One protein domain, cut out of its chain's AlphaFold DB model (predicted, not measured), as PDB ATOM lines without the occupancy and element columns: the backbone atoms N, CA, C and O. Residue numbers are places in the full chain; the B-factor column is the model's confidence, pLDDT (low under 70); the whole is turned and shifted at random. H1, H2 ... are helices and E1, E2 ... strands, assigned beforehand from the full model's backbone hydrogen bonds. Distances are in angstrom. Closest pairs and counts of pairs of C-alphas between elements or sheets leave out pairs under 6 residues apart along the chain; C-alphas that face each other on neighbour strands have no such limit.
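Overview. This is residues 15 to 86 of the 87 residues of the protein "Retrovirus-related Pol polyprotein from transposon RE1" of Vitis vinifera (UniProt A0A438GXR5). With little regular structure, 25 of 72 printed residues in named elements, this is an open, strung-out domain: the antiparallel hairpin E2 and E3 at one end, helix H1 toward the other, residues 56 to 71 between. Residues 15 to 29 fold back as a loop that ends in E1. The order is E1, H1, E2, E3, class mixed; the whole is extended, radius of gyration of the C-alphas 18.0 A, spanning 55 by 35 by 18 A.

Along the chain. E2 is residues 72 to 75, 9.7 A; E3, residues 78 to 81, 10.1 A, ends at C-alpha 81 (52.595, -10.575, 33.237). H1, residues 42 to 55, 19.8 A, begins at C-alpha 42 (34.921, -44.637, 18.636). E1 is residues 27 to 29, 6.4 A.

Arrangement. Hairpin strands E2 and E3 are antiparallel at 144 degrees, N 73 and O 80 within hydrogen-bond range at 2.9 A. In H1 every O i to N i+4 pair is within range. H1 is apart from E1 and E3. E1 pairs with no named strand; residues 15 to 16 pair antiparallel with its residues 27 to 28.

Size, cuts and confidence. The farthest C-alphas, Thr 40 and Thr 76, are 55.4 A apart. Links E1 to H1 and H1 to E2 are long. The printed part has no cut; residue 86 is under pLDDT 70.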
ATOM      1  N   THR A  15      27.962 -29.064  35.136       87.50
ATOM      2  CA  THR A  15      27.857 -27.636  35.449       87.50
ATOM      3  C   THR A  15      29.201 -27.096  35.912       87.50
ATOM      4  O   THR A  15      29.735 -27.544  36.928       87.50
ATOM      5  N   ILE A  16      29.724 -26.104  35.195       88.38
ATOM      6  CA  ILE A  16      30.872 -25.306  35.624       88.38
ATOM      7  C   ILE A  16      30.338 -24.148  36.465       88.38
ATOM      8  O   ILE A  16      29.645 -23.260  35.966       88.38
ATOM      9  N   GLN A  17      30.633 -24.186  37.763       90.81
ATOM     10  CA  GLN A  17      30.137 -23.209  38.729       90.81
ATOM     11  C   GLN A  17      30.930 -21.905  38.660       90.81
ATOM     12  O   GLN A  17      32.156 -21.918  38.545       90.81
ATOM     13  N   ASN A  18      30.233 -20.782  38.812       88.12
ATOM     14  CA  ASN A  18      30.875 -19.509  39.095       88.12
ATOM     15  C   ASN A  18      31.075 -19.387  40.612       88.12
ATOM     16  O   ASN A  18      30.111 -19.350  41.370       88.12
ATOM     17  N   SER A  19      32.327 -19.319  41.072       87.62
ATOM     18  CA  SER A  19      32.616 -19.184  42.510       87.62
ATOM     19  C   SER A  19      32.237 -17.809  43.075       87.62
ATOM     20  O   SER A  19      32.023 -17.694  44.277       87.62
ATOM     21  N   GLN A  20      32.160 -16.778  42.227       90.25
ATOM     22  CA  GLN A  20      31.765 -15.419  42.617       90.25
ATOM     23  C   GLN A  20      30.239 -15.236  42.618       90.25
ATOM     24  O   GLN A  20      29.726 -14.398  43.352       90.25
ATOM     25  N   ASP A  21      29.520 -16.034  41.823       90.69
ATOM     26  CA  ASP A  21      28.057 -16.010  41.738       90.69
ATOM     27  C   ASP A  21      27.477 -17.427  41.571       90.69
ATOM     28  O   ASP A  21      27.199 -17.876  40.456       90.69
ATOM     29  N   PRO A  22      27.273 -18.160  42.679       87.44
ATOM     30  CA  PRO A  22      26.803 -19.543  42.630       87.44
ATOM     31  C   PRO A  22      25.399 -19.727  42.033       87.44
ATOM     32  O   PRO A  22      25.024 -20.854  41.717       87.44
ATOM     33  N   GLN A  23      24.604 -18.657  41.905       89.56
ATOM     34  CA  GLN A  23      23.259 -18.717  41.315       89.56
ATOM     35  C   GLN A  23      23.306 -18.691  39.780       89.56
ATOM     36  O   GLN A  23      22.356 -19.117  39.122       89.56
ATOM     37  N   HIS A  24      24.420 -18.226  39.211       89.19
ATOM     38  CA  HIS A  24      24.615 -18.058  37.778       89.19
ATOM     39  C   HIS A  24      25.848 -18.856  37.317       89.19
ATOM     40  O   HIS A  24      26.959 -18.320  37.259       89.19
ATOM     41  N   PRO A  25      25.681 -20.157  36.999       90.19
ATOM     42  CA  PRO A  25      26.788 -20.992  36.544       90.19
ATOM     43  C   PRO A  25      27.362 -20.477  35.220       90.19
ATOM     44  O   PRO A  25      26.638 -19.948  34.379       90.19
ATOM     45  N   LEU A  26      28.666 -20.680  35.022       89.62
ATOM     46  CA  LEU A  26      29.381 -20.226  33.825       89.62
ATOM     47  C   LEU A  26      28.968 -21.016  32.585       89.62
ATOM     48  O   LEU A  26      28.865 -20.462  31.494       89.62
ATOM     49  N   LEU A  27      28.759 -22.323  32.749       89.38
ATOM     50  CA  LEU A  27      28.420 -23.208  31.646       89.38
ATOM     51  C   LEU A  27      27.680 -24.449  32.142       89.38
ATOM     52  O   LEU A  27      28.059 -25.049  33.149       89.38
ATOM     53  N   ILE A  28      26.655 -24.859  31.397       90.25
ATOM     54  CA  ILE A  28      25.936 -26.118  31.597       90.25
ATOM     55  C   ILE A  28      26.032 -26.925  30.299       90.25
ATOM     56  O   ILE A  28      25.504 -26.511  29.266       90.25
ATOM     57  N   ILE A  29      26.694 -28.079  30.357       89.06
ATOM     58  CA  ILE A  29      26.888 -28.985  29.221       89.06
ATOM     59  C   ILE A  29      25.990 -30.205  29.402       89.06
ATOM     60  O   ILE A  29      26.097 -30.938  30.386       89.06
ATOM     61  N   ASN A  30      25.118 -30.452  28.428       87.69
ATOM     62  CA  ASN A  30      24.271 -31.638  28.406       87.69
ATOM     63  C   ASN A  30      24.888 -32.721  27.507       87.69
ATOM     64  O   ASN A  30      25.100 -32.499  26.317       87.69
ATOM     65  N   LEU A  31      25.147 -33.902  28.076       88.31
ATOM     66  CA  LEU A  31      25.725 -35.052  27.370       88.31
ATOM     67  C   LEU A  31      24.706 -36.162  27.074       88.31
ATOM     68  O   LEU A  31      25.085 -37.212  26.566       88.31
ATOM     69  N   SER A  32      23.417 -35.956  27.360       86.56
ATOM     70  CA  SER A  32      22.387 -37.004  27.283       86.56
ATOM     71  C   SER A  32      22.167 -37.551  25.870       86.56
ATOM     72  O   SER A  32      21.656 -38.658  25.723       86.56
ATOM     73  N   ASN A  33      22.561 -36.802  24.835       86.56
ATOM     74  CA  ASN A  33      22.475 -37.222  23.431       86.56
ATOM     75  C   ASN A  33      23.793 -37.803  22.883       86.56
ATOM     76  O   ASN A  33      23.857 -38.186  21.717       86.56
ATOM     77  N   ILE A  34      24.848 -37.869  23.702       91.56
ATOM     78  CA  ILE A  34      26.138 -38.444  23.317       91.56
ATOM     79  C   ILE A  34      26.112 -39.943  23.612       91.56
ATOM     80  O   ILE A  34      25.810 -40.386  24.718       91.56
ATOM     81  N   THR A  35      26.442 -40.750  22.610       92.69
ATOM     82  CA  THR A  35      26.514 -42.206  22.757       92.69
ATOM     83  C   THR A  35      27.672 -42.564  23.678       92.69
ATOM     84  O   THR A  35      28.768 -42.042  23.522       92.69
ATOM     85  N   LYS A  36      27.479 -43.480  24.630       90.81
ATOM     86  CA  LYS A  36      28.574 -43.936  25.500       90.81
ATOM     87  C   LYS A  36      29.680 -44.601  24.672       90.81
ATOM     88  O   LYS A  36      29.385 -45.473  23.855       90.81
ATOM     89  N   LEU A  37      30.939 -44.230  24.913       94.44
ATOM     90  CA  LEU A  37      32.095 -44.834  24.246       94.44
ATOM     91  C   LEU A  37      32.167 -46.349  24.510       94.44
ATOM     92  O   LEU A  37      32.028 -46.809  25.644       94.44
ATOM     93  N   SER A  38      32.419 -47.109  23.449       93.88
ATOM     94  CA  SER A  38      32.671 -48.546  23.428       93.88
ATOM     95  C   SER A  38      33.833 -48.863  22.478       93.88
ATOM     96  O   SER A  38      34.297 -48.011  21.720       93.88
ATOM     97  N   SER A  39      34.291 -50.116  22.475       96.31
ATOM     98  CA  SER A  39      35.361 -50.575  21.578       96.31
ATOM     99  C   SER A  39      34.990 -50.546  20.088       96.31
ATOM    100  O   SER A  39      35.877 -50.661  19.247       96.31
ATOM    101  N   THR A  40      33.708 -50.394  19.741       97.00
ATOM    102  CA  THR A  40      33.211 -50.479  18.357       97.00
ATOM    103  C   THR A  40      32.624 -49.175  17.821       97.00
ATOM    104  O   THR A  40      32.282 -49.118  16.644       97.00
ATOM    105  N   ASN A  41      32.501 -48.123  18.639       96.00
ATOM    106  CA  ASN A  41      31.814 -46.886  18.250       96.00
ATOM    107  C   ASN A  41      32.676 -45.619  18.340       96.00
ATOM    108  O   ASN A  41      32.126 -44.517  18.284       96.00
ATOM    109  N   TYR A  42      34.000 -45.763  18.456       96.25
ATOM    110  CA  TYR A  42      34.921 -44.637  18.636       96.25
ATOM    111  C   TYR A  42      34.689 -43.506  17.627       96.25
ATOM    112  O   TYR A  42      34.623 -42.349  18.024       96.25
ATOM    113  N   LEU A  43      34.507 -43.826  16.341       97.31
ATOM    114  CA  LEU A  43      34.310 -42.809  15.305       97.31
ATOM    115  C   LEU A  43      33.036 -41.983  15.541       97.31
ATOM    116  O   LEU A  43      33.083 -40.755  15.518       97.31
ATOM    117  N   THR A  44      31.913 -42.646  15.821       96.56
ATOM    118  CA  THR A  44      30.635 -41.984  16.116       96.56
ATOM    119  C   THR A  44      30.724 -41.150  17.389       96.56
ATOM    120  O   THR A  44      30.313 -39.993  17.391       96.56
ATOM    121  N   TRP A  45      31.288 -41.718  18.457       96.31
ATOM    122  CA  TRP A  45      31.498 -41.013  19.720       96.31
ATOM    123  C   TRP A  45      32.378 -39.773  19.532       96.31
ATOM    124  O   TRP A  45      32.034 -38.694  20.006       96.31
ATOM    125  N   SER A  46      33.477 -39.909  18.787       94.38
ATOM    126  CA  SER A  46      34.411 -38.816  18.528       94.38
ATOM    127  C   SER A  46      33.715 -37.678  17.795       94.38
ATOM    128  O   SER A  46      33.814 -36.540  18.231       94.38
ATOM    129  N   LEU A  47      32.969 -37.964  16.724       95.38
ATOM    130  CA  LEU A  47      32.227 -36.933  15.992       95.38
ATOM    131  C   LEU A  47      31.207 -36.219  16.888       95.38
ATOM    132  O   LEU A  47      31.134 -34.996  16.871       95.38
ATOM    133  N   GLN A  48      30.476 -36.963  17.722       95.25
ATOM    134  CA  GLN A  48      29.511 -36.387  18.663       95.25
ATOM    135  C   GLN A  48      30.174 -35.451  19.686       95.25
ATOM    136  O   GLN A  48      29.637 -34.382  19.968       95.25
ATOM    137  N   ILE A  49      31.345 -35.818  20.216       93.06
ATOM    138  CA  ILE A  49      32.113 -34.958  21.125       93.06
ATOM    139  C   ILE A  49      32.648 -33.718  20.404       93.06
ATOM    140  O   ILE A  49      32.521 -32.620  20.935       93.06
ATOM    141  N   GLN A  50      33.206 -33.860  19.200       93.12
ATOM    142  CA  GLN A  50      33.732 -32.722  18.439       93.12
ATOM    143  C   GLN A  50      32.624 -31.711  18.112       93.12
ATOM    144  O   GLN A  50      32.780 -30.527  18.397       93.12
ATOM    145  N   SER A  51      31.465 -32.174  17.628       93.06
ATOM    146  CA  SER A  51      30.315 -31.301  17.349       93.06
ATOM    147  C   SER A  51      29.756 -30.629  18.603       93.06
ATOM    148  O   SER A  51      29.316 -29.484  18.541       93.06
ATOM    149  N   LEU A  52      29.773 -31.318  19.749       93.12
ATOM    150  CA  LEU A  52      29.393 -30.716  21.024       93.12
ATOM    151  C   LEU A  52      30.346 -29.572  21.386       93.12
ATOM    152  O   LEU A  52      29.893 -28.482  21.713       93.12
ATOM    153  N   LEU A  53      31.656 -29.813  21.319       92.12
ATOM    154  CA  LEU A  53      32.659 -28.805  21.650       92.12
ATOM    155  C   LEU A  53      32.598 -27.616  20.692       92.12
ATOM    156  O   LEU A  53      32.689 -26.484  21.146       92.12
ATOM    157  N   GLU A  54      32.391 -27.846  19.399       91.62
ATOM    158  CA  GLU A  54      32.196 -26.778  18.417       91.62
ATOM    159  C   GLU A  54      30.923 -25.964  18.705       91.62
ATOM    160  O   GLU A  54      30.961 -24.737  18.693       91.62
ATOM    161  N   GLY A  55      29.819 -26.621  19.081       91.00
ATOM    162  CA  GLY A  55      28.565 -25.952  19.450       91.00
ATOM    163  C   GLY A  55      28.652 -25.063  20.699       91.00
ATOM    164  O   GLY A  55      27.838 -24.154  20.853       91.00
ATOM    165  N   TYR A  56      29.635 -25.301  21.570       90.25
ATOM    166  CA  TYR A  56      29.928 -24.470  22.742       90.25
ATOM    167  C   TYR A  56      31.139 -23.541  22.547       90.25
ATOM    168  O   TYR A  56      31.556 -22.906  23.512       90.25
ATOM    169  N   ASP A  57      31.710 -23.472  21.339       89.31
ATOM    170  CA  ASP A  57      32.961 -22.751  21.049       89.31
ATOM    171  C   ASP A  57      34.135 -23.187  21.956       89.31
ATOM    172  O   ASP A  57      34.980 -22.408  22.375       89.31
ATOM    173  N   LEU A  58      34.176 -24.477  22.303       89.00
ATOM    174  CA  LEU A  58      35.196 -25.083  23.162       89.00
ATOM    175  C   LEU A  58      36.235 -25.905  22.395       89.00
ATOM    176  O   LEU A  58      37.263 -26.281  22.960       89.00
ATOM    177  N   HIS A  59      35.974 -26.208  21.121       89.06
ATOM    178  CA  HIS A  59      36.844 -27.047  20.289       89.06
ATOM    179  C   HIS A  59      38.290 -26.538  20.280       89.06
ATOM    180  O   HIS A  59      39.253 -27.296  20.389       89.06
ATOM    181  N   HIS A  60      38.446 -25.222  20.238       84.19
ATOM    182  CA  HIS A  60      39.737 -24.571  20.142       84.19
ATOM    183  C   HIS A  60      40.594 -24.690  21.420       84.19
ATOM    184  O   HIS A  60      41.745 -24.274  21.398       84.19
ATOM    185  N   PHE A  61      40.060 -25.199  22.539       83.62
ATOM    186  CA  PHE A  61      40.823 -25.434  23.775       83.62
ATOM    187  C   PHE A  61      41.420 -26.842  23.865       83.62
ATOM    188  O   PHE A  61      42.290 -27.083  24.700       83.62
ATOM    189  N   ILE A  62      40.945 -27.777  23.040       85.25
ATOM    190  CA  ILE A  62      41.494 -29.139  22.954       85.25
ATOM    191  C   ILE A  62      42.385 -29.329  21.724       85.25
ATOM    192  O   ILE A  62      43.101 -30.326  21.634       85.25
ATOM    193  N   ASP A  63      42.337 -28.385  20.784       81.62
ATOM    194  CA  ASP A  63      43.199 -28.379  19.614       81.62
ATOM    195  C   ASP A  63      44.631 -28.002  20.012       81.62
ATOM    196  O   ASP A  63      44.907 -26.897  20.479       81.62
ATOM    197  N   VAL A  64      45.563 -28.928  19.792       71.31
ATOM    198  CA  VAL A  64      46.995 -28.740  20.074       71.31
ATOM    199  C   VAL A  64      47.600 -27.643  19.186       71.31
ATOM    200  O   VAL A  64      48.626 -27.065  19.542       71.31
ATOM    201  N   ALA A  65      46.969 -27.323  18.051       79.12
ATOM    202  CA  ALA A  65      47.381 -26.213  17.199       79.12
ATOM    203  C   ALA A  65      47.089 -24.839  17.826       79.12
ATOM    204  O   ALA A  65      47.729 -23.853  17.454       79.12
ATOM    205  N   HIS A  66      46.164 -24.757  18.787       75.94
ATOM    206  CA  HIS A  66      45.833 -23.508  19.453       75.94
ATOM    207  C   HIS A  66      46.624 -23.385  20.756       75.94
ATOM    208  O   HIS A  66      46.211 -23.815  21.832       75.94
ATOM    209  N   THR A  67      47.814 -22.797  20.661       76.12
ATOM    210  CA  THR A  67      48.616 -22.530  21.853       76.12
ATOM    211  C   THR A  67      47.966 -21.429  22.689       76.12
ATOM    212  O   THR A  67      47.694 -20.354  22.141       76.12
ATOM    213  N   PRO A  68      47.760 -21.637  24.004       74.81
ATOM    214  CA  PRO A  68      47.345 -20.558  24.884       74.81
ATOM    215  C   PRO A  68      48.366 -19.412  24.821       74.81
ATOM    216  O   PRO A  68      49.549 -19.653  24.545       74.81
ATOM    217  N   PRO A  69      47.932 -18.162  25.058       80.69
ATOM    218  CA  PRO A  69      48.839 -17.031  24.994       80.69
ATOM    219  C   PRO A  69      50.024 -17.194  25.970       80.69
ATOM    220  O   PRO A  69      49.947 -17.903  26.970       80.69
ATOM    221  N   PRO A  70      51.172 -16.552  25.723       84.56
ATOM    222  CA  PRO A  70      52.276 -16.604  26.671       84.56
ATOM    223  C   PRO A  70      51.865 -15.972  28.013       84.56
ATOM    224  O   PRO A  70      51.213 -14.923  28.007       84.56
ATOM    225  N   PRO A  71      52.276 -16.529  29.168       85.50
ATOM    226  CA  PRO A  71      51.954 -15.960  30.483       85.50
ATOM    227  C   PRO A  71      52.640 -14.609  30.733       85.50
ATOM    228  O   PRO A  71      52.269 -13.870  31.642       85.50
ATOM    229  N   THR A  72      53.647 -14.271  29.927       88.88
ATOM    230  CA  THR A  72      54.370 -13.000  29.977       88.88
ATOM    231  C   THR A  72      54.442 -12.376  28.591       88.88
ATOM    232  O   THR A  72      54.612 -13.070  27.591       88.88
ATOM    233  N   VAL A  73      54.336 -11.052  28.535       89.62
ATOM    234  CA  VAL A  73      54.596 -10.256  27.330       89.62
ATOM    235  C   VAL A  73      55.887  -9.487  27.545       89.62
ATOM    236  O   VAL A  73      56.114  -8.944  28.623       89.62
ATOM    237  N   THR A  74      56.740  -9.432  26.524       90.75
ATOM    238  CA  THR A  74      57.948  -8.602  26.566       90.75
ATOM    239  C   THR A  74      57.696  -7.320  25.791       90.75
ATOM    240  O   THR A  74      57.550  -7.353  24.571       90.75
ATOM    241  N   VAL A  75      57.664  -6.188  26.491       86.50
ATOM    242  CA  VAL A  75      57.564  -4.856  25.883       86.50
ATOM    243  C   VAL A  75      58.867  -4.125  26.164       86.50
ATOM    244  O   VAL A  75      59.289  -4.004  27.314       86.50
ATOM    245  N   THR A  76      59.549  -3.660  25.115       86.50
ATOM    246  CA  THR A  76      60.820  -2.915  25.239       86.50
ATOM    247  C   THR A  76      61.895  -3.635  26.074       86.50
ATOM    248  O   THR A  76      62.659  -3.006  26.797       86.50
ATOM    249  N   GLY A  77      61.948  -4.970  25.996       86.06
ATOM    250  CA  GLY A  77      62.920  -5.792  26.733       86.06
ATOM    251  C   GLY A  77      62.562  -6.072  28.197       86.06
ATOM    252  O   GLY A  77      63.298  -6.788  28.869       86.06
ATOM    253  N   VAL A  78      61.428  -5.563  28.686       86.88
ATOM    254  CA  VAL A  78      60.906  -5.865  30.022       86.88
ATOM    255  C   VAL A  78      59.795  -6.899  29.893       86.88
ATOM    256  O   VAL A  78      58.804  -6.666  29.201       86.88
ATOM    257  N   ALA A  79      59.962  -8.044  30.555       91.25
ATOM    258  CA  ALA A  79      58.914  -9.049  30.672       91.25
ATOM    259  C   ALA A  79      57.925  -8.638  31.770       91.25
ATOM    260  O   ALA A  79      58.313  -8.463  32.925       91.25
ATOM    261  N   SER A  80      56.651  -8.501  31.417       90.50
ATOM    262  CA  SER A  80      55.552  -8.272  32.356       90.50
ATOM    263  C   SER A  80      54.523  -9.403  32.262       90.50
ATOM    264  O   SER A  80      54.423 -10.041  31.209       90.50
ATOM    265  N   PRO A  81      53.733  -9.664  33.321       89.94
ATOM    266  CA  PRO A  81      52.595 -10.575  33.237       89.94
ATOM    267  C   PRO A  81      51.679 -10.189  32.077       89.94
ATOM    268  O   PRO A  81      51.478  -9.002  31.809       89.94
ATOM    269  N   ASN A  82      51.160 -11.185  31.365       87.00
ATOM    270  CA  ASN A  82      50.254 -10.930  30.258       87.00
ATOM    271  C   ASN A  82      48.887 -10.454  30.788       87.00
ATOM    272  O   ASN A  82      48.250 -11.202  31.533       87.00
ATOM    273  N   PRO A  83      48.413  -9.250  30.397       82.75
ATOM    274  CA  PRO A  83      47.128  -8.713  30.848       82.75
ATOM    275  C   PRO A  83      45.929  -9.613  30.525       82.75
ATOM    276  O   PRO A  83      44.917  -9.550  31.212       82.75
ATOM    277  N   ALA A  84      46.040 -10.485  29.517       77.25
ATOM    278  CA  ALA A  84      45.015 -11.476  29.190       77.25
ATOM    279  C   ALA A  84      44.806 -12.540  30.291       77.25
ATOM    280  O   ALA A  84      43.835 -13.287  30.231       77.25
ATOM    281  N   TYR A  85      45.707 -12.621  31.278       76.25
ATOM    282  CA  TYR A  85      45.646 -13.558  32.408       76.25
ATOM    283  C   TYR A  85      45.244 -12.913  33.736       76.25
ATOM    284  O   TYR A  85      45.076 -13.621  34.728       76.25
ATOM    285  N   THR A  86      45.121 -11.590  33.791       63.25
ATOM    286  CA  THR A  86      44.697 -10.883  35.003       63.25
ATOM    287  C   THR A  86      43.187 -10.675  34.975       63.25
ATOM    288  O   THR A  86      42.692  -9.935  34.128       63.25
TER     289      THR A  86